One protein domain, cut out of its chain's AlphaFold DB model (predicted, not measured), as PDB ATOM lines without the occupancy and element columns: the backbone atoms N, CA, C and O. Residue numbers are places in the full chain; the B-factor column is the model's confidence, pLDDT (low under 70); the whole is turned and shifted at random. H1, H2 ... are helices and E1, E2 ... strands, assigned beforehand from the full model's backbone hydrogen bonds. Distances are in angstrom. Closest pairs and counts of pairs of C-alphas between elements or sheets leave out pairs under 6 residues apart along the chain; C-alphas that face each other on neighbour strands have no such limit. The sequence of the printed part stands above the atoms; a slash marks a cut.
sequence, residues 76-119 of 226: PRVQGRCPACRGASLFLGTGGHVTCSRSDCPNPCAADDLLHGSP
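Overview. This is residues 76 to 119 of the 226 residues of an uncharacterized protein of Streptomyces spectabilis (UniProt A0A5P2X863). A small domain with little regular structure: a short two-stranded hairpin, E1 and E2, has one short helix, H1, packed beside E2, and a long first stretch with no named element, residues 76 to 89, leads into E1. The unnamed first stretch, residues 76 to 89, is tied to the hairpin where residues 77 to 78 pair antiparallel with residues 90 to 91 of E1. Of 44 printed residues, 13 are in named elements, in the order E1, E2, H1, class mixed. The whole is compact, radius of gyration of the C-alphas 9.4 A, spanning 26 by 21 by 16 A.

Arrangement. E1, residues 90 to 92, and E2, residues 98 to 100, form an antiparallel hairpin at 142 degrees; N 91 and O 99 are 3.0 A apart, within hydrogen-bond range. H1, residues 110 to 116, and E2 have 6 pairs of C-alphas within 8 A, the closest being those of Val 98 and Asp 112, 4.9 A apart. E1 and H1 are only just apart, closest C-alphas 8.1 A. In H1 every O i to N i+4 pair is within hydrogen-bond range.

Along the chain. E1 begins at C-alpha 90 (-30.908, -7.957, 42.738); E1 and E2 each measure 7.1 A. H1 measures 10.1 A and ends at C-alpha 116 (-31.069, 6.961, 44.943).

Size, cuts and confidence. The C-alphas farthest apart, those of Asp 104 and Pro 119, are 27.0 A apart. The printed part has no cut and no long link between named elements. Residues 118 to 119 have pLDDT under 70.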
ATOM      1  N   PRO A  76     -25.638  -7.821  35.221       89.19
ATOM      2  CA  PRO A  76     -24.747  -7.818  36.373       89.19
ATOM      3  C   PRO A  76     -25.562  -7.985  37.656       89.19
ATOM      4  O   PRO A  76     -26.529  -7.254  37.887       89.19
ATOM      5  N   ARG A  77     -25.193  -8.960  38.491       91.94
ATOM      6  CA  ARG A  77     -25.834  -9.141  39.797       91.94
ATOM      7  C   ARG A  77     -25.310  -8.098  40.772       91.94
ATOM      8  O   ARG A  77     -24.103  -7.882  40.863       91.94
ATOM      9  N   VAL A  78     -26.224  -7.493  41.518       92.38
ATOM     10  CA  VAL A  78     -25.895  -6.553  42.592       92.38
ATOM     11  C   VAL A  78     -25.861  -7.340  43.896       92.38
ATOM     12  O   VAL A  78     -26.762  -8.136  44.173       92.38
ATOM     13  N   GLN A  79     -24.803  -7.165  44.685       93.00
ATOM     14  CA  GLN A  79     -24.715  -7.808  45.992       93.00
ATOM     15  C   GLN A  79     -25.730  -7.194  46.961       93.00
ATOM     16  O   GLN A  79     -25.958  -5.987  46.952       93.00
ATOM     17  N   GLY A  80     -26.328  -8.031  47.809       93.31
ATOM     18  CA  GLY A  80     -27.300  -7.610  48.814       93.31
ATOM     19  C   GLY A  80     -28.626  -8.360  48.718       93.31
ATOM     20  O   GLY A  80     -28.749  -9.393  48.057       93.31
ATOM     21  N   ARG A  81     -29.627  -7.848  49.433       96.25
ATOM     22  CA  ARG A  81     -30.987  -8.395  49.466       96.25
ATOM     23  C   ARG A  81     -31.984  -7.302  49.124       96.25
ATOM     24  O   ARG A  81     -31.814  -6.159  49.529       96.25
ATOM     25  N   CYS A  82     -33.043  -7.667  48.407       96.31
ATOM     26  CA  CYS A  82     -34.153  -6.761  48.157       96.31
ATOM     27  C   CYS A  82     -34.800  -6.355  49.495       96.31
ATOM     28  O   CYS A  82     -35.180  -7.244  50.258       96.31
ATOM     29  N   PRO A  83     -34.976  -5.058  49.789       95.94
ATOM     30  CA  PRO A  83     -35.584  -4.614  51.046       95.94
ATOM     31  C   PRO A  83     -37.069  -4.999  51.157       95.94
ATOM     32  O   PRO A  83     -37.564  -5.182  52.265       95.94
ATOM     33  N   ALA A  84     -37.767  -5.194  50.031       95.75
ATOM     34  CA  ALA A  84     -39.184  -5.556  50.014       95.75
ATOM     35  C   ALA A  84     -39.431  -7.050  50.293       95.75
ATOM     36  O   ALA A  84     -40.216  -7.395  51.169       95.75
ATOM     37  N   CYS A  85     -38.756  -7.954  49.571       96.31
ATOM     38  CA  CYS A  85     -38.987  -9.404  49.681       96.31
ATOM     39  C   CYS A  85     -37.859 -10.178  50.382       96.31
ATOM     40  O   CYS A  85     -37.944 -11.395  50.535       96.31
ATOM     41  N   ARG A  86     -36.762  -9.503  50.759       96.12
ATOM     42  CA  ARG A  86     -35.532 -10.080  51.349       96.12
ATOM     43  C   ARG A  86     -34.801 -11.110  50.469       96.12
ATOM     44  O   ARG A  86     -33.837 -11.745  50.915       96.12
ATOM     45  N   GLY A  87     -35.217 -11.261  49.209       92.88
ATOM     46  CA  GLY A  87     -34.584 -12.133  48.220       92.88
ATOM     47  C   GLY A  87     -33.194 -11.642  47.809       92.88
ATOM     48  O   GLY A  87     -32.961 -10.442  47.706       92.88
ATOM     49  N   ALA A  88     -32.271 -12.571  47.545       89.25
ATOM     50  CA  ALA A  88     -30.883 -12.289  47.146       89.25
ATOM     51  C   ALA A  88     -30.726 -12.077  45.625       89.25
ATOM     52  O   ALA A  88     -29.748 -12.498  45.012       89.25
ATOM     53  N   SER A  89     -31.747 -11.511  44.993       88.69
ATOM     54  CA  SER A  89     -31.934 -11.556  43.546       88.69
ATOM     55  C   SER A  89     -32.013 -10.144  42.965       88.69
ATOM     56  O   SER A  89     -32.986  -9.792  42.304       88.69
ATOM     57  N   LEU A  90     -31.029  -9.305  43.290       94.94
ATOM     58  CA  LEU A  90     -30.908  -7.957  42.738       94.94
ATOM     59  C   LEU A  90     -30.016  -7.976  41.492       94.94
ATOM     60  O   LEU A  90     -28.991  -8.663  41.454       94.94
ATOM     61  N   PHE A  91     -30.396  -7.213  40.476       94.88
ATOM     62  CA  PHE A  91     -29.616  -7.044  39.255       94.88
ATOM     63  C   PHE A  91     -29.624  -5.586  38.800       94.88
ATOM     64  O   PHE A  91     -30.528  -4.823  39.141       94.88
ATOM     65  N   LEU A  92     -28.598  -5.217  38.036       94.81
ATOM     66  CA  LEU A  92     -28.479  -3.902  37.425       94.81
ATOM     67  C   LEU A  92     -29.208  -3.905  36.073       94.81
ATOM     68  O   LEU A  92     -28.797  -4.588  35.129       94.81
ATOM     69  N   GLY A  93     -30.317  -3.175  36.006       89.94
ATOM     70  CA  GLY A  93     -31.102  -2.967  34.797       89.94
ATOM     71  C   GLY A  93     -30.469  -1.944  33.850       89.94
ATOM     72  O   GLY A  93     -29.489  -1.264  34.166       89.94
ATOM     73  N   THR A  94     -31.056  -1.814  32.662       84.94
ATOM     74  CA  THR A  94     -30.683  -0.764  31.706       84.94
ATOM     75  C   THR A  94     -30.987   0.609  32.309       84.94
ATOM     76  O   THR A  94     -32.085   0.828  32.812       84.94
ATOM     77  N   GLY A  95     -30.020   1.531  32.271       88.25
ATOM     78  CA  GLY A  95     -30.151   2.860  32.887       88.25
ATOM     79  C   GLY A  95     -29.527   2.985  34.281       88.25
ATOM     80  O   GLY A  95     -29.574   4.061  34.860       88.25
ATOM     81  N   GLY A  96     -28.902   1.921  34.800       91.12
ATOM     82  CA  GLY A  96     -28.200   1.963  36.089       91.12
ATOM     83  C   GLY A  96     -29.096   1.727  37.307       91.12
ATOM     84  O   GLY A  96     -28.619   1.873  38.427       91.12
ATOM     85  N   HIS A  97     -30.351   1.326  37.092       92.62
ATOM     86  CA  HIS A  97     -31.303   1.040  38.161       92.62
ATOM     87  C   HIS A  97     -31.102  -0.355  38.764       92.62
ATOM     88  O   HIS A  97     -30.834  -1.320  38.041       92.62
ATOM     89  N   VAL A  98     -31.282  -0.498  40.076       94.81
ATOM     90  CA  VAL A  98     -31.177  -1.776  40.797       94.81
ATOM     91  C   VAL A  98     -32.562  -2.365  41.048       94.81
ATOM     92  O   VAL A  98     -33.342  -1.853  41.842       94.81
ATOM     93  N   THR A  99     -32.874  -3.492  40.403       95.00
ATOM     94  CA  THR A  99     -34.210  -4.116  40.461       95.00
ATOM     95  C   THR A  99     -34.160  -5.534  41.032       95.00
ATOM     96  O   THR A  99     -33.185  -6.267  40.853       95.00
ATOM     97  N   CYS A 100     -35.222  -5.953  41.722       95.69
ATOM     98  CA  CYS A 100     -35.406  -7.340  42.146       95.69
ATOM     99  C   CYS A 100     -35.901  -8.223  40.991       95.69
ATOM    100  O   CYS A 100     -36.917  -7.928  40.375       95.69
ATOM    101  N   SER A 101     -35.236  -9.350  40.731       94.19
ATOM    102  CA  SER A 101     -35.619 -10.302  39.675       94.19
ATOM    103  C   SER A 101     -36.737 -11.274  40.063       94.19
ATOM    104  O   SER A 101     -37.064 -12.164  39.280       94.19
ATOM    105  N   ARG A 102     -37.285 -11.177  41.278       93.88
ATOM    106  CA  ARG A 102     -38.410 -12.010  41.714       93.88
ATOM    107  C   ARG A 102     -39.713 -11.439  41.171       93.88
ATOM    108  O   ARG A 102     -40.093 -10.333  41.543       93.88
ATOM    109  N   SER A 103     -40.399 -12.212  40.332       93.00
ATOM    110  CA  SER A 103     -41.701 -11.844  39.762       93.00
ATOM    111  C   SER A 103     -42.810 -11.720  40.811       93.00
ATOM    112  O   SER A 103     -43.782 -11.017  40.578       93.00
ATOM    113  N   ASP A 104     -42.653 -12.369  41.967       94.31
ATOM    114  CA  ASP A 104     -43.561 -12.308  43.118       94.31
ATOM    115  C   ASP A 104     -43.178 -11.224  44.142       94.31
ATOM    116  O   ASP A 104     -43.757 -11.151  45.225       94.31
ATOM    117  N   CYS A 105     -42.182 -10.381  43.842       95.06
ATOM    118  CA  CYS A 105     -41.791  -9.297  44.736       95.06
ATOM    119  C   CYS A 105     -42.879  -8.205  44.768       95.06
ATOM    120  O   CYS A 105     -43.188  -7.647  43.716       95.06
ATOM    121  N   PRO A 106     -43.407  -7.817  45.948       94.75
ATOM    122  CA  PRO A 106     -44.450  -6.791  46.041       94.75
ATOM    123  C   PRO A 106     -43.947  -5.388  45.673       94.75
ATOM    124  O   PRO A 106     -44.741  -4.520  45.324       94.75
ATOM    125  N   ASN A 107     -42.633  -5.152  45.759       93.88
ATOM    126  CA  ASN A 107     -42.007  -3.916  45.300       93.88
ATOM    127  C   ASN A 107     -40.597  -4.198  44.737       93.88
ATOM    128  O   ASN A 107     -39.616  -4.204  45.493       93.88
ATOM    129  N   PRO A 108     -40.461  -4.448  43.421       94.62
ATOM    130  CA  PRO A 108     -39.177  -4.774  42.807       94.62
ATOM    131  C   PRO A 108     -38.203  -3.587  42.715       94.62
ATOM    132  O   PRO A 108     -37.005  -3.833  42.562       94.62
ATOM    133  N   CYS A 109     -38.676  -2.342  42.859       93.19
ATOM    134  CA  CYS A 109     -37.867  -1.117  42.768       93.19
ATOM    135  C   CYS A 109     -37.363  -0.603  44.126       93.19
ATOM    136  O   CYS A 109     -36.540   0.300  44.169       93.19
ATOM    137  N   ALA A 110     -37.779  -1.210  45.241       93.00
ATOM    138  CA  ALA A 110     -37.457  -0.715  46.581       93.00
ATOM    139  C   ALA A 110     -35.946  -0.589  46.874       93.00
ATOM    140  O   ALA A 110     -35.542   0.207  47.716       93.00
ATOM    141  N   ALA A 111     -35.101  -1.397  46.222       94.31
ATOM    142  CA  ALA A 111     -33.648  -1.268  46.342       94.31
ATOM    143  C   ALA A 111     -33.126  -0.004  45.635       94.31
ATOM    144  O   ALA A 111     -32.281   0.692  46.191       94.31
ATOM    145  N   ASP A 112     -33.651   0.294  44.445       93.88
ATOM    146  CA  ASP A 112     -33.350   1.506  43.681       93.88
ATOM    147  C   ASP A 112     -33.737   2.763  44.466       93.88
ATOM    148  O   ASP A 112     -32.923   3.667  44.641       93.88
ATOM    149  N   ASP A 113     -34.947   2.761  45.034       90.50
ATOM    150  CA  ASP A 113     -35.481   3.873  45.827       90.50
ATOM    151  C   ASP A 113     -34.597   4.193  47.044       90.50
ATOM    152  O   ASP A 113     -34.393   5.359  47.392       90.50
ATOM    153  N   LEU A 114     -34.043   3.161  47.695       91.12
ATOM    154  CA  LEU A 114     -33.106   3.332  48.807       91.12
ATOM    155  C   LEU A 114     -31.749   3.871  48.348       91.12
ATOM    156  O   LEU A 114     -31.171   4.710  49.037       91.12
ATOM    157  N   LEU A 115     -31.230   3.389  47.215       89.50
ATOM    158  CA  LEU A 115     -29.913   3.777  46.702       89.50
ATOM    159  C   LEU A 115     -29.893   5.202  46.157       89.50
ATOM    160  O   LEU A 115     -28.932   5.934  46.379       89.50
ATOM    161  N   HIS A 116     -30.947   5.602  45.455       84.56
ATOM    162  CA  HIS A 116     -31.069   6.961  44.943       84.56
ATOM    163  C   HIS A 116     -31.550   7.945  46.007       84.56
ATOM    164  O   HIS A 116     -31.418   9.154  45.812       84.56
ATOM    165  N   GLY A 117     -32.044   7.421  47.135       78.06
ATOM    166  CA  GLY A 117     -32.788   8.166  48.127       78.06
ATOM    167  C   GLY A 117     -34.067   8.701  47.495       78.06
ATOM    168  O   GLY A 117     -34.038   9.433  46.504       78.06
ATOM    169  N   SER A 118     -35.227   8.429  48.094       64.56
ATOM    170  CA  SER A 118     -36.344   9.350  47.892       64.56
ATOM    171  C   SER A 118     -35.791  10.742  48.210       64.56
ATOM    172  O   SER A 118     -35.274  10.904  49.323       64.56
ATOM    173  N   PRO A 119     -35.781  11.697  47.259       68.12
ATOM    174  CA  PRO A 119     -35.143  12.981  47.479       68.12
ATOM    175  C   PRO A 119     -35.708  13.532  48.776       68.12
ATOM    176  O   PRO A 119     -36.928  13.635  48.918       68.12
TER     177      PRO A 119